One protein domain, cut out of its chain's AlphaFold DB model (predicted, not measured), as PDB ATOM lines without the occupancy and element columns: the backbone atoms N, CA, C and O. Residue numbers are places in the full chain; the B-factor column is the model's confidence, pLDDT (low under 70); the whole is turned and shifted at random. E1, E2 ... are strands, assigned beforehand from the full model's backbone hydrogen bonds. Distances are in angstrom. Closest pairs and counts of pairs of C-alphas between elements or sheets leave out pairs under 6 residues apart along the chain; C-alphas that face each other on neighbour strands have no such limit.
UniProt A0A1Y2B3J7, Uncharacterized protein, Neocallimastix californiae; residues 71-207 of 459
ATOM      1  N   GLY A  71       4.382  56.222  21.356       92.12
ATOM      2  CA  GLY A  71       5.579  55.620  21.932       92.12
ATOM      3  C   GLY A  71       5.451  55.199  23.392       92.12
ATOM      4  O   GLY A  71       4.368  55.245  23.979       92.12
ATOM      5  N   PHE A  72       6.580  54.794  23.963       91.56
ATOM      6  CA  PHE A  72       6.753  54.435  25.367       91.56
ATOM      7  C   PHE A  72       7.555  55.509  26.091       91.56
ATOM      8  O   PHE A  72       8.493  56.072  25.529       91.56
ATOM      9  N   TYR A  73       7.197  55.768  27.344       92.94
ATOM     10  CA  TYR A  73       7.738  56.857  28.147       92.94
ATOM     11  C   TYR A  73       7.943  56.409  29.591       92.94
ATOM     12  O   TYR A  73       7.081  55.731  30.163       92.94
ATOM     13  N   VAL A  74       9.062  56.821  30.182       91.88
ATOM     14  CA  VAL A  74       9.365  56.630  31.604       91.88
ATOM     15  C   VAL A  74       9.032  57.909  32.355       91.88
ATOM     16  O   VAL A  74       9.582  58.964  32.052       91.88
ATOM     17  N   THR A  75       8.140  57.829  33.336       93.12
ATOM     18  CA  THR A  75       7.818  58.965  34.207       93.12
ATOM     19  C   THR A  75       8.817  59.091  35.358       93.12
ATOM     20  O   THR A  75       9.510  58.129  35.694       93.12
ATOM     21  N   LYS A  76       8.918  60.270  35.990       91.19
ATOM     22  CA  LYS A  76       9.916  60.537  37.053       91.19
ATOM     23  C   LYS A  76       9.822  59.626  38.286       91.19
ATOM     24  O   LYS A  76      10.831  59.404  38.949       91.19
ATOM     25  N   ASP A  77       8.655  59.045  38.562       89.88
ATOM     26  CA  ASP A  77       8.453  58.013  39.594       89.88
ATOM     27  C   ASP A  77       9.004  56.621  39.198       89.88
ATOM     28  O   ASP A  77       8.970  55.684  39.996       89.88
ATOM     29  N   GLY A  78       9.490  56.465  37.963       88.19
ATOM     30  CA  GLY A  78       9.933  55.201  37.381       88.19
ATOM     31  C   GLY A  78       8.808  54.323  36.821       88.19
ATOM     32  O   GLY A  78       9.080  53.176  36.464       88.19
ATOM     33  N   SER A  79       7.566  54.817  36.743       89.38
ATOM     34  CA  SER A  79       6.481  54.125  36.038       89.38
ATOM     35  C   SER A  79       6.644  54.225  34.515       89.38
ATOM     36  O   SER A  79       7.293  55.126  33.988       89.38
ATOM     37  N   TYR A  80       6.021  53.288  33.795       89.44
ATOM     38  CA  TYR A  80       6.050  53.220  32.334       89.44
ATOM     39  C   TYR A  80       4.653  53.429  31.765       89.44
ATOM     40  O   TYR A  80       3.680  52.821  32.229       89.44
ATOM     41  N   TYR A  81       4.565  54.256  30.729       91.69
ATOM     42  CA  TYR A  81       3.328  54.552  30.021       91.69
ATOM     43  C   TYR A  81       3.538  54.430  28.517       91.69
ATOM     44  O   TYR A  81       4.580  54.826  27.997       91.69
ATOM     45  N   SER A  82       2.537  53.907  27.817       90.56
ATOM     46  CA  SER A  82       2.445  54.000  26.366       90.56
ATOM     47  C   SER A  82       1.448  55.087  25.971       90.56
ATOM     48  O   SER A  82       0.460  55.333  26.666       90.56
ATOM     49  N   VAL A  83       1.712  55.739  24.844       92.31
ATOM     50  CA  VAL A  83       0.772  56.598  24.120       92.31
ATOM     51  C   VAL A  83       0.605  55.978  22.743       92.31
ATOM     52  O   VAL A  83       1.603  55.774  22.055       92.31
ATOM     53  N   ASN A  84      -0.624  55.647  22.346       89.88
ATOM     54  CA  ASN A  84      -0.857  55.027  21.041       89.88
ATOM     55  C   ASN A  84      -1.079  56.050  19.908       89.88
ATOM     56  O   ASN A  84      -1.211  57.251  20.157       89.88
ATOM     57  N   SER A  85      -1.193  55.574  18.663       87.81
ATOM     58  CA  SER A  85      -1.531  56.377  17.469       87.81
ATOM     59  C   SER A  85      -2.795  57.247  17.632       87.81
ATOM     60  O   SER A  85      -2.886  58.344  17.082       87.81
ATOM     61  N   SER A  86      -3.753  56.799  18.451       89.50
ATOM     62  CA  SER A  86      -4.986  57.519  18.807       89.50
ATOM     63  C   SER A  86      -4.832  58.488  19.994       89.50
ATOM     64  O   SER A  86      -5.833  59.006  20.491       89.50
ATOM     65  N   LYS A  87      -3.600  58.747  20.457       91.44
ATOM     66  CA  LYS A  87      -3.254  59.608  21.605       91.44
ATOM     67  C   LYS A  87      -3.862  59.158  22.942       91.44
ATOM     68  O   LYS A  87      -4.046  59.975  23.848       91.44
ATOM     69  N   ILE A  88      -4.185  57.871  23.070       90.00
ATOM     70  CA  ILE A  88      -4.660  57.266  24.318       90.00
ATOM     71  C   ILE A  88      -3.435  56.863  25.134       90.00
ATOM     72  O   ILE A  88      -2.589  56.110  24.650       90.00
ATOM     73  N   THR A  89      -3.350  57.353  26.371       91.31
ATOM     74  CA  THR A  89      -2.331  56.928  27.335       91.31
ATOM     75  C   THR A  89      -2.792  55.671  28.075       91.31
ATOM     76  O   THR A  89      -3.927  55.611  28.544       91.31
ATOM     77  N   ALA A  90      -1.904  54.693  28.244       89.88
ATOM     78  CA  ALA A  90      -2.114  53.541  29.118       89.88
ATOM     79  C   ALA A  90      -0.868  53.279  29.974       89.88
ATOM     80  O   ALA A  90       0.258  53.475  29.524       89.88
ATOM     81  N   ARG A  91      -1.053  52.818  31.218       89.00
ATOM     82  CA  ARG A  91       0.066  52.334  32.039       89.00
ATOM     83  C   ARG A  91       0.516  50.975  31.516       89.00
ATOM     84  O   ARG A  91      -0.319  50.088  31.342       89.00
ATOM     85  N   VAL A  92       1.818  50.792  31.324       85.12
ATOM     86  CA  VAL A  92       2.364  49.496  30.914       85.12
ATOM     87  C   VAL A  92       2.406  48.564  32.125       85.12
ATOM     88  O   VAL A  92       2.881  48.930  33.201       85.12
ATOM     89  N   SER A  93       1.842  47.367  31.973       76.38
ATOM     90  CA  SER A  93       1.825  46.341  33.017       76.38
ATOM     91  C   SER A  93       3.203  45.719  33.215       76.38
ATOM     92  O   SER A  93       3.956  45.570  32.257       76.38
ATOM     93  N   SER A  94       3.498  45.273  34.435       68.94
ATOM     94  CA  SER A  94       4.749  44.576  34.723       68.94
ATOM     95  C   SER A  94       4.836  43.232  34.001       68.94
ATOM     96  O   SER A  94       4.001  42.356  34.245       68.94
ATOM     97  N   ASN A  95       5.869  43.063  33.178       74.88
ATOM     98  CA  ASN A  95       6.274  41.777  32.618       74.88
ATOM     99  C   ASN A  95       7.686  41.418  33.114       74.88
ATOM    100  O   ASN A  95       8.519  42.306  33.301       74.88
ATOM    101  N   GLU A  96       7.928  40.131  33.375       77.31
ATOM    102  CA  GLU A  96       9.142  39.634  34.040       77.31
ATOM    103  C   GLU A  96      10.289  39.283  33.083       77.31
ATOM    104  O   GLU A  96      11.401  39.090  33.563       77.31
ATOM    105  N   ASN A  97      10.028  39.137  31.778       79.94
ATOM    106  CA  ASN A  97      11.041  38.917  30.736       79.94
ATOM    107  C   ASN A  97      10.456  39.123  29.329       79.94
ATOM    108  O   ASN A  97       9.252  38.954  29.123       79.94
ATOM    109  N   CYS A  98      11.314  39.394  28.340       81.94
ATOM    110  CA  CYS A  98      10.907  39.374  26.932       81.94
ATOM    111  C   CYS A  98      10.661  37.952  26.390       81.94
ATOM    112  O   CYS A  98       9.805  37.779  25.530       81.94
ATOM    113  N   SER A  99      11.289  36.911  26.957       80.00
ATOM    114  CA  SER A  99      11.188  35.518  26.467       80.00
ATOM    115  C   SER A  99       9.803  34.874  26.558       80.00
ATOM    116  O   SER A  99       9.522  33.910  25.841       80.00
ATOM    117  N   THR A 100       8.915  35.412  27.395       80.38
ATOM    118  CA  THR A 100       7.487  35.054  27.436       80.38
ATOM    119  C   THR A 100       6.565  36.161  26.921       80.38
ATOM    120  O   THR A 100       5.357  35.948  26.796       80.38
ATOM    121  N   ALA A 101       7.121  37.328  26.595       70.12
ATOM    122  CA  ALA A 101       6.415  38.433  25.973       70.12
ATOM    123  C   ALA A 101       6.362  38.263  24.447       70.12
ATOM    124  O   ALA A 101       7.213  37.614  23.849       70.12
ATOM    125  N   GLY A 102       5.372  38.885  23.807       74.69
ATOM    126  CA  GLY A 102       5.462  39.162  22.372       74.69
ATOM    127  C   GLY A 102       6.276  40.431  22.112       74.69
ATOM    128  O   GLY A 102       6.446  41.258  23.016       74.69
ATOM    129  N   ALA A 103       6.686  40.634  20.861       75.69
ATOM    130  CA  ALA A 103       7.149  41.932  20.372       75.69
ATOM    131  C   ALA A 103       6.178  43.062  20.786       75.69
ATOM    132  O   ALA A 103       4.958  42.891  20.730       75.69
ATOM    133  N   GLY A 104       6.707  44.208  21.222       74.31
ATOM    134  CA  GLY A 104       5.912  45.382  21.609       74.31
ATOM    135  C   GLY A 104       5.557  45.485  23.090       74.31
ATOM    136  O   GLY A 104       4.865  46.419  23.491       74.31
ATOM    137  N   ASN A 105       6.018  44.547  23.916       80.50
ATOM    138  CA  ASN A 105       5.880  44.625  25.370       80.50
ATOM    139  C   ASN A 105       7.082  45.331  26.008       80.50
ATOM    140  O   ASN A 105       8.157  45.402  25.420       80.50
ATOM    141  N   PHE A 106       6.915  45.818  27.238       79.81
ATOM    142  CA  PHE A 106       7.999  46.417  28.017       79.81
ATOM    143  C   PHE A 106       8.311  45.547  29.240       79.81
ATOM    144  O   PHE A 106       7.430  45.268  30.059       79.81
ATOM    145  N   GLU A 107       9.562  45.122  29.380       81.62
ATOM    146  CA  GLU A 107      10.062  44.441  30.565       81.62
ATOM    147  C   GLU A 107      10.374  45.483  31.649       81.62
ATOM    148  O   GLU A 107      11.453  46.071  31.728       81.62
ATOM    149  N   THR A 108       9.406  45.716  32.531       73.69
ATOM    150  CA  THR A 108       9.510  46.745  33.578       73.69
ATOM    151  C   THR A 108      10.607  46.476  34.614       73.69
ATOM    152  O   THR A 108      10.940  47.380  35.379       73.69
ATOM    153  N   THR A 109      11.129  45.245  34.678       78.31
ATOM    154  CA  THR A 109      12.139  44.812  35.657       78.31
ATOM    155  C   THR A 109      13.532  45.335  35.311       78.31
ATOM    156  O   THR A 109      14.111  46.047  36.131       78.31
ATOM    157  N   ASN A 110      14.054  45.039  34.111       76.56
ATOM    158  CA  ASN A 110      15.366  45.537  33.666       76.56
ATOM    159  C   ASN A 110      15.268  46.785  32.772       76.56
ATOM    160  O   ASN A 110      16.288  47.379  32.438       76.56
ATOM    161  N   LYS A 111      14.041  47.259  32.512       80.00
ATOM    162  CA  LYS A 111      13.705  48.473  31.752       80.00
ATOM    163  C   LYS A 111      13.896  48.365  30.237       80.00
ATOM    164  O   LYS A 111      14.179  49.375  29.592       80.00
ATOM    165  N   HIS A 112      13.723  47.173  29.676       83.81
ATOM    166  CA  HIS A 112      13.876  46.960  28.243       83.81
ATOM    167  C   HIS A 112      12.544  46.949  27.488       83.81
ATOM    168  O   HIS A 112      11.506  46.546  28.013       83.81
ATOM    169  N   PHE A 113      12.583  47.333  26.217       85.06
ATOM    170  CA  PHE A 113      11.478  47.136  25.280       85.06
ATOM    171  C   PHE A 113      11.717  45.885  24.427       85.06
ATOM    172  O   PHE A 113      12.771  45.738  23.820       85.06
ATOM    173  N   CYS A 114      10.747  44.977  24.369       86.25
ATOM    174  CA  CYS A 114      10.877  43.716  23.648       86.25
ATOM    175  C   CYS A 114      10.663  43.937  22.143       86.25
ATOM    176  O   CYS A 114       9.529  44.135  21.695       86.25
ATOM    177  N   LEU A 115      11.746  43.885  21.363       82.94
ATOM    178  CA  LEU A 115      11.704  43.956  19.899       82.94
ATOM    179  C   LEU A 115      11.158  42.647  19.312       82.94
ATOM    180  O   LEU A 115      10.326  42.663  18.409       82.94
ATOM    181  N   THR A 116      11.574  41.522  19.892       82.19
ATOM    182  CA  THR A 116      11.055  40.169  19.655       82.19
ATOM    183  C   THR A 116      10.948  39.442  21.003       82.19
ATOM    184  O   THR A 116      11.151  40.040  22.058       82.19
ATOM    185  N   ASN A 117      10.622  38.148  21.001       78.69
ATOM    186  CA  ASN A 117      10.630  37.352  22.231       78.69
ATOM    187  C   ASN A 117      12.066  37.175  22.781       78.69
ATOM    188  O   ASN A 117      12.272  37.021  23.977       78.69
ATOM    189  N   ASP A 118      13.071  37.169  21.914       79.19
ATOM    190  CA  ASP A 118      14.479  36.902  22.226       79.19
ATOM    191  C   ASP A 118      15.387  38.140  22.169       79.19
ATOM    192  O   ASP A 118      16.546  38.047  22.572       79.19
ATOM    193  N   LYS A 119      14.865  39.299  21.747       83.12
ATOM    194  CA  LYS A 119      15.603  40.563  21.670       83.12
ATOM    195  C   LYS A 119      14.931  41.690  22.441       83.12
ATOM    196  O   LYS A 119      13.729  41.936  22.319       83.12
ATOM    197  N   GLU A 120      15.761  42.437  23.154       86.94
ATOM    198  CA  GLU A 120      15.365  43.535  24.020       86.94
ATOM    199  C   GLU A 120      16.180  44.808  23.723       86.94
ATOM    200  O   GLU A 120      17.341  44.740  23.324       86.94
ATOM    201  N   LEU A 121      15.547  45.969  23.882       85.75
ATOM    202  CA  LEU A 121      16.103  47.294  23.620       85.75
ATOM    203  C   LEU A 121      16.296  48.056  24.932       85.75
ATOM    204  O   LEU A 121      15.334  48.256  25.678       85.75
ATOM    205  N   ALA A 122      17.515  48.533  25.178       83.62
ATOM    206  CA  ALA A 122      17.811  49.468  26.253       83.62
ATOM    207  C   ALA A 122      17.290  50.879  25.947       83.62
ATOM    208  O   ALA A 122      17.337  51.372  24.820       83.62
ATOM    209  N   LEU A 123      16.812  51.555  26.989       83.50
ATOM    210  CA  LEU A 123      16.532  52.985  26.926       83.50
ATOM    211  C   LEU A 123      17.837  53.791  26.843       83.50
ATOM    212  O   LEU A 123      18.827  53.438  27.487       83.50
ATOM    213  N   ASN A 124      17.785  54.918  26.132       84.81
ATOM    214  CA  ASN A 124      18.836  55.937  26.052       84.81
ATOM    215  C   ASN A 124      20.128  55.522  25.299       84.81
ATOM    216  O   ASN A 124      21.189  56.087  25.566       84.81
ATOM    217  N   ASP A 125      20.084  54.568  24.358       86.62
ATOM    218  CA  ASP A 125      21.259  54.237  23.521       86.62
ATOM    219  C   ASP A 125      21.406  55.112  22.256       86.62
ATOM    220  O   ASP A 125      22.450  55.092  21.600       86.62
ATOM    221  N   GLY A 126      20.385  55.914  21.925       89.12
ATOM    222  CA  GLY A 126      20.371  56.827  20.779       89.12
ATOM    223  C   GLY A 126      20.158  56.157  19.416       89.12
ATOM    224  O   GLY A 126      20.041  56.869  18.411       89.12
ATOM    225  N   LYS A 127      20.105  54.821  19.354       90.38
ATOM    226  CA  LYS A 127      19.998  54.045  18.115       90.38
ATOM    227  C   LYS A 127      18.552  53.977  17.609       90.38
ATOM    228  O   LYS A 127      17.583  54.222  18.331       90.38
ATOM    229  N   SER A 128      18.415  53.653  16.324       90.62
ATOM    230  CA  SER A 128      17.130  53.351  15.682       90.62
ATOM    231  C   SER A 128      16.999  51.850  15.444       90.62
ATOM    232  O   SER A 128      18.003  51.191  15.200       90.62
ATOM    233  N   TYR A 129      15.778  51.321  15.498       89.31
ATOM    234  CA  TYR A 129      15.483  49.890  15.414       89.31
ATOM    235  C   TYR A 129      14.278  49.614  14.522       89.31
ATOM    236  O   TYR A 129      13.298  50.361  14.549       89.31
ATOM    237  N   MET A 130      14.335  48.518  13.768       87.38
ATOM    238  CA  MET A 130      13.199  47.997  13.014       87.38
ATOM    239  C   MET A 130      12.290  47.212  13.961       87.38
ATOM    240  O   MET A 130      12.739  46.304  14.659       87.38
ATOM    241  N   PHE A 131      11.004  47.555  13.990       87.62
ATOM    242  CA  PHE A 131      10.035  46.988  14.920       87.62
ATOM    243  C   PHE A 131       8.707  46.672  14.224       87.62
ATOM    244  O   PHE A 131       8.154  47.515  13.524       87.62
ATOM    245  N   THR A 132       8.159  45.474  14.436       84.38
ATOM    246  CA  THR A 132       6.844  45.085  13.897       84.38
ATOM    247  C   THR A 132       5.742  45.355  14.918       84.38
ATOM    248  O   THR A 132       5.581  44.625  15.900       84.38
ATOM    249  N   ASP A 133       4.939  46.387  14.660       82.94
ATOM    250  CA  ASP A 133       3.882  46.876  15.544       82.94
ATOM    251  C   ASP A 133       2.604  46.033  15.465       82.94
ATOM    252  O   ASP A 133       1.531  46.472  15.058       82.94
ATOM    253  N   SER A 134       2.715  44.779  15.901       77.62
ATOM    254  CA  SER A 134       1.582  43.850  16.005       77.62
ATOM    255  C   SER A 134       0.514  44.268  17.031       77.62
ATOM    256  O   SER A 134      -0.582  43.706  17.039       77.62
ATOM    257  N   GLY A 135       0.826  45.236  17.902       74.69
ATOM    258  CA  GLY A 135      -0.066  45.755  18.940       74.69
ATOM    259  C   GLY A 135      -0.846  47.013  18.548       74.69
ATOM    260  O   GLY A 135      -1.674  47.462  19.344       74.69
ATOM    261  N   ASN A 136      -0.597  47.577  17.360       80.88
ATOM    262  CA  ASN A 136      -1.120  48.870  16.902       80.88
ATOM    263  C   ASN A 136      -0.860  50.011  17.910       80.88
ATOM    264  O   ASN A 136      -1.748  50.802  18.251       80.88
ATOM    265  N   ILE A 137       0.351  50.043  18.468       81.50
ATOM    266  CA  ILE A 137       0.783  51.054  19.436       81.50
ATOM    267  C   ILE A 137       1.250  52.302  18.685       81.50
ATOM    268  O   ILE A 137       0.807  53.412  18.969       81.50
ATOM    269  N   PHE A 138       2.122  52.124  17.703       85.19
ATOM    270  CA  PHE A 138       2.729  53.182  16.910       85.19
ATOM    271  C   PHE A 138       1.894  53.511  15.659       85.19
ATOM    272  O   PHE A 138       1.725  54.686  15.327       85.19
ATOM    273  N   THR A 139       1.339  52.499  14.993       81.69
ATOM    274  CA  THR A 139       0.596  52.590  13.722       81.69
ATOM    275  C   THR A 139      -0.673  51.728  13.750       81.69
ATOM    276  O   THR A 139      -1.032  51.161  14.776       81.69
ATOM    277  N   ASP A 140      -1.384  51.622  12.623       78.50
ATOM    278  CA  ASP A 140      -2.506  50.680  12.449       78.50
ATOM    279  C   ASP A 140      -2.027  49.256  12.058       78.50
ATOM    280  O   ASP A 140      -2.786  48.476  11.475       78.50
ATOM    281  N   GLY A 141      -0.762  48.935  12.358       75.19
ATOM    282  CA  GLY A 141      -0.068  47.692  12.013       75.19
ATOM    283  C   GLY A 141       1.149  47.904  11.102       75.19
ATOM    284  O   GLY A 141       1.386  49.004  10.595       75.19
ATOM    285  N   GLY A 142       1.912  46.827  10.893       80.06
ATOM    286  CA  GLY A 142       3.078  46.772  10.003       80.06
ATOM    287  C   GLY A 142       4.423  47.002  10.700       80.06
ATOM    288  O   GLY A 142       4.516  47.001  11.928       80.06
ATOM    289  N   SER A 143       5.484  47.167   9.909       81.75
ATOM    290  CA  SER A 143       6.832  47.466  10.411       81.75
ATOM    291  C   SER A 143       7.106  48.970  10.438       81.75
ATOM    292  O   SER A 143       6.787  49.691   9.494       81.75
ATOM    293  N   VAL A 144       7.723  49.436  11.521       86.44
ATOM    294  CA  VAL A 144       8.078  50.834  11.784       86.44
ATOM    295  C   VAL A 144       9.526  50.935  12.243       86.44
ATOM    296  O   VAL A 144      10.053  50.017  12.871       86.44
ATOM    297  N   VAL A 145      10.161  52.081  11.994       88.75
ATOM    298  CA  VAL A 145      11.418  52.417  12.669       88.75
ATOM    299  C   VAL A 145      11.099  53.173  13.951       88.75
ATOM    300  O   VAL A 145      10.442  54.215  13.925       88.75
ATOM    301  N   ILE A 146      11.582  52.658  15.073       91.38
ATOM    302  CA  ILE A 146      11.555  53.330  16.374       91.38
ATOM    303  C   ILE A 146      12.958  53.818  16.730       91.38
ATOM    304  O   ILE A 146      13.947  53.304  16.216       91.38
ATOM    305  N   LYS A 147      13.055  54.810  17.609       92.50
ATOM    306  CA  LYS A 147      14.316  55.309  18.158       92.50
ATOM    307  C   LYS A 147      14.284  55.239  19.681       92.50
ATOM    308  O   LYS A 147      13.255  55.565  20.276       92.50
ATOM    309  N   SER A 148      15.401  54.827  20.276       92.62
ATOM    310  CA  SER A 148      15.651  54.944  21.712       92.62
ATOM    311  C   SER A 148      16.205  56.341  22.002       92.62
ATOM    312  O   SER A 148      17.305  56.689  21.575       92.62
ATOM    313  N   ASP A 149      15.413  57.163  22.682       90.75
ATOM    314  CA  ASP A 149      15.760  58.510  23.134       90.75
ATOM    315  C   ASP A 149      15.825  58.532  24.674       90.75
ATOM    316  O   ASP A 149      15.431  57.577  25.347       90.75
ATOM    317  N   ASP A 150      16.283  59.643  25.257       87.94
ATOM    318  CA  ASP A 150      16.264  59.816  26.712       87.94
ATOM    319  C   ASP A 150      14.833  59.691  27.273       87.94
ATOM    320  O   ASP A 150      13.903  60.391  26.854       87.94
ATOM    321  N   GLU A 151      14.662  58.772  28.229       88.31
ATOM    322  CA  GLU A 151      13.398  58.454  28.914       88.31
ATOM    323  C   GLU A 151      12.252  57.986  27.978       88.31
ATOM    324  O   GLU A 151      11.105  57.892  28.428       88.31
ATOM    325  N   SER A 152      12.504  57.682  26.691       91.94
ATOM    326  CA  SER A 152      11.426  57.339  25.745       91.94
ATOM    327  C   SER A 152      11.835  56.503  24.523       91.94
ATOM    328  O   SER A 152      12.965  56.547  24.057       91.94
ATOM    329  N   ILE A 153      10.874  55.754  23.970       92.62
ATOM    330  CA  ILE A 153      10.993  55.031  22.694       92.62
ATOM    331  C   ILE A 153       9.858  55.488  21.791       92.62
ATOM    332  O   ILE A 153       8.686  55.307  22.124       92.62
ATOM    333  N   THR A 154      10.184  56.092  20.652       92.88
ATOM    334  CA  THR A 154       9.186  56.741  19.786       92.88
ATOM    335  C   THR A 154       9.441  56.461  18.307       92.88
ATOM    336  O   THR A 154      10.540  56.061  17.934       92.88
ATOM    337  N   ILE A 155       8.442  56.675  17.442       90.12
ATOM    338  CA  ILE A 155       8.619  56.514  15.986       90.12
ATOM    339  C   ILE A 155       9.713  57.463  15.483       90.12
ATOM    340  O   ILE A 155       9.658  58.674  15.744       90.12
ATOM    341  N   ASN A 156      10.662  56.928  14.717       87.94
ATOM    342  CA  ASN A 156      11.597  57.722  13.940       87.94
ATOM    343  C   ASN A 156      10.955  58.081  12.590       87.94
ATOM    344  O   ASN A 156      10.892  57.272  11.665       87.94
ATOM    345  N   THR A 157      10.438  59.305  12.493       81.31
ATOM    346  CA  THR A 157       9.744  59.802  11.297       81.31
ATOM    347  C   THR A 157      10.652  59.960  10.086       81.31
ATOM    348  O   THR A 157      10.154  59.927   8.963       81.31
ATOM    349  N   ASP A 158      11.961  60.088  10.297       74.56
ATOM    350  CA  ASP A 158      12.927  60.402   9.242       74.56
ATOM    351  C   ASP A 158      13.110  59.211   8.282       74.56
ATOM    352  O   ASP A 158      13.362  59.394   7.092       74.56
ATOM    353  N   TYR A 159      12.863  57.991   8.775       66.81
ATOM    354  CA  TYR A 159      12.907  56.748   8.000       66.81
ATOM    355  C   TYR A 159      11.548  56.291   7.440       66.81
ATOM    356  O   TYR A 159      11.499  55.353   6.648       66.81
ATOM    357  N   MET A 160      10.434  56.944   7.794       60.81
ATOM    358  CA  MET A 160       9.080  56.513   7.390       60.81
ATOM    359  C   MET A 160       8.697  56.889   5.942       60.81
ATOM    360  O   MET A 160       7.558  56.667   5.530       60.81
ATOM    361  N   VAL A 161       9.610  57.480   5.159       49.41
ATOM    362  CA  VAL A 161       9.312  58.025   3.823       49.41
ATOM    363  C   VAL A 161      10.245  57.440   2.754       49.41
ATOM    364  O   VAL A 161      11.291  58.003   2.462       49.41
ATOM    365  N   ASN A 162       9.811  56.358   2.099       45.78
ATOM    366  CA  ASN A 162      10.394  55.816   0.855       45.78
ATOM    367  C   ASN A 162      11.876  55.364   0.896       45.78
ATOM    368  O   ASN A 162      12.538  55.404  -0.143       45.78
ATOM    369  N   TYR A 163      12.408  54.917   2.037       53.53
ATOM    370  CA  TYR A 163      13.793  54.430   2.115       53.53
ATOM    371  C   TYR A 163      13.900  52.905   2.184       53.53
ATOM    372  O   TYR A 163      13.254  52.258   3.003       53.53
ATOM    373  N   ASN A 164      14.803  52.354   1.368       60.78
ATOM    374  CA  ASN A 164      15.378  51.032   1.598       60.78
ATOM    375  C   ASN A 164      16.356  51.150   2.778       60.78
ATOM    376  O   ASN A 164      17.255  51.996   2.734       60.78
ATOM    377  N   LEU A 165      16.167  50.338   3.818       66.31
ATOM    378  CA  LEU A 165      16.887  50.446   5.087       66.31
ATOM    379  C   LEU A 165      17.853  49.276   5.280       66.31
ATOM    380  O   LEU A 165      17.469  48.113   5.146       66.31
ATOM    381  N   CYS A 166      19.081  49.589   5.684       68.38
ATOM    382  CA  CYS A 166      20.024  48.598   6.184       68.38
ATOM    383  C   CYS A 166      19.653  48.272   7.639       68.38
ATOM    384  O   CYS A 166      19.642  49.163   8.489       68.38
ATOM    385  N   VAL A 167      19.325  47.008   7.901       73.94
ATOM    386  CA  VAL A 167      18.950  46.486   9.221       73.94
ATOM    387  C   VAL A 167      19.873  45.313   9.523       73.94
ATOM    388  O   VAL A 167      19.986  44.427   8.678       73.94
ATOM    389  N   ASP A 168      20.543  45.322  10.672       71.44
ATOM    390  CA  ASP A 168      21.467  44.253  11.070       71.44
ATOM    391  C   ASP A 168      20.775  43.100  11.817       71.44
ATOM    392  O   ASP A 168      19.567  43.149  12.089       71.44
ATOM    393  N   GLU A 169      21.532  42.048  12.156       76.38
ATOM    394  CA  GLU A 169      21.011  40.917  12.939       76.38
ATOM    395  C   GLU A 169      20.468  41.344  14.309       76.38
ATOM    396  O   GLU A 169      19.601  40.667  14.861       76.38
ATOM    397  N   ASP A 170      20.894  42.506  14.823       80.12
ATOM    398  CA  ASP A 170      20.441  43.139  16.059       80.12
ATOM    399  C   ASP A 170      19.197  44.040  15.879       80.12
ATOM    400  O   ASP A 170      18.696  44.626  16.839       80.12
ATOM    401  N   LEU A 171      18.588  44.044  14.685       83.56
ATOM    402  CA  LEU A 171      17.483  44.923  14.265       83.56
ATOM    403  C   LEU A 171      17.807  46.428  14.316       83.56
ATOM    404  O   LEU A 171      16.890  47.244  14.184       83.56
ATOM    405  N   VAL A 172      19.073  46.822  14.474       84.88
ATOM    406  CA  VAL A 172      19.501  48.225  14.428       84.88
ATOM    407  C   VAL A 172      19.371  48.726  12.992       84.88
ATOM    408  O   VAL A 172      19.819  48.086  12.042       84.88
ATOM    409  N   VAL A 173      18.753  49.894  12.833       81.56
ATOM    410  CA  VAL A 173      18.622  50.594  11.552       81.56
ATOM    411  C   VAL A 173      19.808  51.528  11.373       81.56
ATOM    412  O   VAL A 173      20.025  52.441  12.175       81.56
ATOM    413  N   TRP A 174      20.529  51.323  10.279       75.75
ATOM    414  CA  TRP A 174      21.668  52.129   9.868       75.75
ATOM    415  C   TRP A 174      21.281  53.059   8.710       75.75
ATOM    416  O   TRP A 174      20.453  52.710   7.864       75.75
ATOM    417  N   GLU A 175      21.904  54.241   8.635       66.38
ATOM    418  CA  GLU A 175      21.782  55.097   7.450       66.38
ATOM    419  C   GLU A 175      22.247  54.335   6.199       66.38
ATOM    420  O   GLU A 175      23.286  53.665   6.217       66.38
ATOM    421  N   ARG A 176      21.491  54.448   5.099       58.50
ATOM    422  CA  ARG A 176      21.778  53.756   3.833       58.50
ATOM    423  C   ARG A 176      23.108  54.238   3.244       58.50
ATOM    424  O   ARG A 176      23.147  55.184   2.459       58.50
ATOM    425  N   LYS A 177      24.198  53.532   3.549       55.47
ATOM    426  CA  LYS A 177      25.459  53.646   2.809       55.47
ATOM    427  C   LYS A 177      25.274  52.958   1.457       55.47
ATOM    428  O   LYS A 177      25.021  51.759   1.407       55.47
ATOM    429  N   LYS A 178      25.429  53.705   0.361       52.72
ATOM    430  CA  LYS A 178      25.248  53.210  -1.021       52.72
ATOM    431  C   LYS A 178      26.080  51.951  -1.329       52.72
ATOM    432  O   LYS A 178      25.638  51.113  -2.101       52.72
ATOM    433  N   ALA A 179      27.237  51.808  -0.679       49.50
ATOM    434  CA  ALA A 179      28.171  50.690  -0.830       49.50
ATOM    435  C   ALA A 179      27.783  49.384  -0.095       49.50
ATOM    436  O   ALA A 179      28.447  48.376  -0.308       49.50
ATOM    437  N   LEU A 180      26.749  49.372   0.760       49.19
ATOM    438  CA  LEU A 180      26.301  48.162   1.478       49.19
ATOM    439  C   LEU A 180      25.239  47.344   0.712       49.19
ATOM    440  O   LEU A 180      24.653  46.422   1.273       49.19
ATOM    441  N   CYS A 181      24.961  47.681  -0.551       50.34
ATOM    442  CA  CYS A 181      23.952  46.999  -1.361       50.34
ATOM    443  C   CYS A 181      24.513  46.592  -2.721       50.34
ATOM    444  O   CYS A 181      25.109  47.415  -3.414       50.34
ATOM    445  N   ASN A 182      24.216  45.366  -3.152       49.69
ATOM    446  CA  ASN A 182      24.635  44.865  -4.463       49.69
ATOM    447  C   ASN A 182      23.740  45.334  -5.631       49.69
ATOM    448  O   ASN A 182      24.078  45.104  -6.791       49.69
ATOM    449  N   ALA A 183      22.619  46.012  -5.356       51.62
ATOM    450  CA  ALA A 183      21.721  46.571  -6.367       51.62
ATOM    451  C   ALA A 183      21.231  47.980  -5.989       51.62
ATOM    452  O   ALA A 183      20.937  48.265  -4.827       51.62
ATOM    453  N   GLU A 184      21.069  48.863  -6.983       49.75
ATOM    454  CA  GLU A 184      20.580  50.235  -6.759       49.75
ATOM    455  C   GLU A 184      19.149  50.288  -6.189       49.75
ATOM    456  O   GLU A 184      18.791  51.244  -5.487       49.75
ATOM    457  N   THR A 185      18.328  49.272  -6.484       49.75
ATOM    458  CA  THR A 185      16.876  49.286  -6.251       49.75
ATOM    459  C   THR A 185      16.409  48.600  -4.973       49.75
ATOM    460  O   THR A 185      15.384  49.024  -4.449       49.75
ATOM    461  N   ASP A 186      17.145  47.624  -4.431       51.06
ATOM    462  CA  ASP A 186      16.730  46.827  -3.265       51.06
ATOM    463  C   ASP A 186      17.884  46.682  -2.256       51.06
ATOM    464  O   ASP A 186      18.762  45.833  -2.390       51.06
ATOM    465  N   CYS A 187      17.876  47.537  -1.227       51.69
ATOM    466  CA  CYS A 187      18.794  47.469  -0.081       51.69
ATOM    467  C   CYS A 187      18.047  46.944   1.146       51.69
ATOM    468  O   CYS A 187      17.693  47.718   2.035       51.69
ATOM    469  N   THR A 188      17.769  45.648   1.183       55.00
ATOM    470  CA  THR A 188      17.167  44.981   2.341       55.00
ATOM    471  C   THR A 188      18.025  43.780   2.710       55.00
ATOM    472  O   THR A 188      17.990  42.750   2.047       55.00
ATOM    473  N   TYR A 189      18.812  43.904   3.780       51.94
ATOM    474  CA  TYR A 189      19.499  42.748   4.371       51.94
ATOM    475  C   TYR A 189      18.482  41.781   5.011       51.94
ATOM    476  O   TYR A 189      18.663  40.570   4.984       51.94
ATOM    477  N   TYR A 190      17.335  42.308   5.463       51.25
ATOM    478  CA  TYR A 190      16.162  41.529   5.854       51.25
ATOM    479  C   TYR A 190      14.935  41.862   4.999       51.25
ATOM    480  O   TYR A 190      14.545  43.025   4.873       51.25
ATOM    481  N   ASN A 191      14.260  40.835   4.482       58.50
ATOM    482  CA  ASN A 191      12.936  40.965   3.881       58.50
ATOM    483  C   ASN A 191      11.853  40.882   4.966       58.50
ATOM    484  O   ASN A 191      11.534  39.803   5.467       58.50
ATOM    485  N   CYS A 192      11.281  42.030   5.323       49.22
ATOM    486  CA  CYS A 192      10.196  42.148   6.295       49.22
ATOM    487  C   CYS A 192       8.846  42.320   5.575       49.22
ATOM    488  O   CYS A 192       8.286  43.416   5.544       49.22
ATOM    489  N   ASN A 193       8.323  41.242   4.981       51.84
ATOM    490  CA  ASN A 193       6.963  41.252   4.433       51.84
ATOM    491  C   ASN A 193       5.926  41.465   5.546       51.84
ATOM    492  O   ASN A 193       6.076  40.961   6.660       51.84
ATOM    493  N   ASP A 194       4.856  42.185   5.217       41.75
ATOM    494  CA  ASP A 194       3.871  42.678   6.179       41.75
ATOM    495  C   ASP A 194       3.274  41.545   7.043       41.75
ATOM    496  O   ASP A 194       2.666  40.594   6.538       41.75
ATOM    497  N   GLY A 195       3.492  41.618   8.362       41.34
ATOM    498  CA  GLY A 195       3.047  40.611   9.333       41.34
ATOM    499  C   GLY A 195       3.863  39.307   9.404       41.34
ATOM    500  O   GLY A 195       3.378  38.341   9.997       41.34
ATOM    501  N   GLN A 196       5.070  39.241   8.830       47.66
ATOM    502  CA  GLN A 196       5.980  38.089   8.942       47.66
ATOM    503  C   GLN A 196       7.263  38.432   9.709       47.66
ATOM    504  O   GLN A 196       7.685  39.585   9.764       47.66
ATOM    505  N   THR A 197       7.906  37.414  10.291       45.59
ATOM    506  CA  THR A 197       9.271  37.544  10.815       45.59
ATOM    507  C   THR A 197      10.208  37.908   9.666       45.59
ATOM    508  O   THR A 197      10.240  37.198   8.661       45.59
ATOM    509  N   CYS A 198      10.965  38.989   9.828       49.31
ATOM    510  CA  CYS A 198      12.008  39.410   8.902       49.31
ATOM    511  C   CYS A 198      12.983  38.253   8.602       49.31
ATOM    512  O   CYS A 198      13.546  37.674   9.529       49.31
ATOM    513  N   THR A 199      13.183  37.916   7.325       57.00
ATOM    514  CA  THR A 199      14.125  36.862   6.898       57.00
ATOM    515  C   THR A 199      15.349  37.460   6.227       57.00
ATOM    516  O   THR A 199      15.202  38.318   5.358       57.00
ATOM    517  N   GLU A 200      16.528  36.986   6.615       56.50
ATOM    518  CA  GLU A 200      17.822  37.384   6.055       56.50
ATOM    519  C   GLU A 200      17.893  37.127   4.543       56.50
ATOM    520  O   GLU A 200      17.334  36.147   4.039       56.50
ATOM    521  N   ILE A 201      18.562  38.021   3.817       64.06
ATOM    522  CA  ILE A 201      18.864  37.893   2.393       64.06
ATOM    523  C   ILE A 201      20.374  37.669   2.263       64.06
ATOM    524  O   ILE A 201      21.147  38.623   2.296       64.06
ATOM    525  N   GLU A 202      20.770  36.405   2.059       59.91
ATOM    526  CA  GLU A 202      22.171  35.936   1.957       59.91
ATOM    527  C   GLU A 202      23.011  36.645   0.863       59.91
ATOM    528  O   GLU A 202      24.226  36.477   0.806       59.91
ATOM    529  N   GLU A 203      22.382  37.416  -0.031       59.19
ATOM    530  CA  GLU A 203      23.038  38.137  -1.132       59.19
ATOM    531  C   GLU A 203      23.534  39.551  -0.757       59.19
ATOM    532  O   GLU A 203      24.166  40.203  -1.590       59.19
ATOM    533  N   ASN A 204      23.262  40.048   0.456       55.47
ATOM    534  CA  ASN A 204      23.720  41.363   0.924       55.47
ATOM    535  C   ASN A 204      24.873  41.252   1.942       55.47
ATOM    536  O   ASN A 204      25.041  40.237   2.608       55.47
ATOM    537  N   ILE A 205      25.686  42.309   2.042       57.28
ATOM    538  CA  ILE A 205      26.858  42.371   2.934       57.28
ATOM    539  C   ILE A 205      26.394  42.695   4.362       57.28
ATOM    540  O   ILE A 205      25.530  43.556   4.539       57.28
ATOM    541  N   ASP A 206      26.978  42.034   5.367       58.38
ATOM    542  CA  ASP A 206      26.711  42.328   6.779       58.38
ATOM    543  C   ASP A 206      27.119  43.786   7.100       58.38
ATOM    544  O   ASP A 206      28.273  44.166   6.887       58.38
ATOM    545  N   PRO A 207      26.208  44.644   7.599       53.97
ATOM    546  CA  PRO A 207      26.539  46.022   7.971       53.97
ATOM    547  C   PRO A 207      27.549  46.148   9.130       53.97
ATOM    548  O   PRO A 207      28.110  47.235   9.300       53.97
TER     549      PRO A 207
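This is residues 71 to 207 of the 459 residues of an uncharacterized protein of Neocallimastix californiae (UniProt A0A1Y2B3J7). There is little regular structure: a strongly twisted ribbon of seven short strands, E3 E2 E1 E7 E6 E5 E8, runs through many loops, with residues 175 to 207 a long unnamed stretch beyond E8. The 137 printed residues have no named helix and eight strands, E1 to E8 in order, the sheet antiparallel, the class all strand with only 33 residues in named elements. It is compact, radius of gyration of the C-alphas 15.2 A, yet elongated, 48 by 28 by 26 A.

E1, residues 71 to 74, begins at C-alpha 71 (5.579, 55.620, 21.932). E2 is 80 to 83, E3 89 to 91, E4 112 to 114, E5 128 to 132 (13.3 A), E6 143 to 149 (19.1 A), E7 152 to 155. E8, 172 to 174, ends at C-alpha 174 (21.668, 52.129, 9.868).

E1 E2 E3 and E5 E6 E7 are meanders, each strand the antiparallel neighbour of the one before. E1 and E7 are antiparallel at 171 degrees, N 72 and O 153 2.8 A apart. E5 E6 E7 E8 form a Greek key, four strands in a row of which three, E5 E6 E7, are a meander and the first, E5, is the antiparallel neighbour of the fourth, E8: N 173 and O 128 are 2.8 A apart, within hydrogen-bond range. E4 pairs with no named strand.

The farthest C-alphas, Asp 77 and Ala 183, are 49.2 A apart. The printed part has no cut; links E3 to E4, E4 to E5 and E7 to E8 are long. pLDDT is under 70 at residues 94, 159 to 166 and 175 to 207.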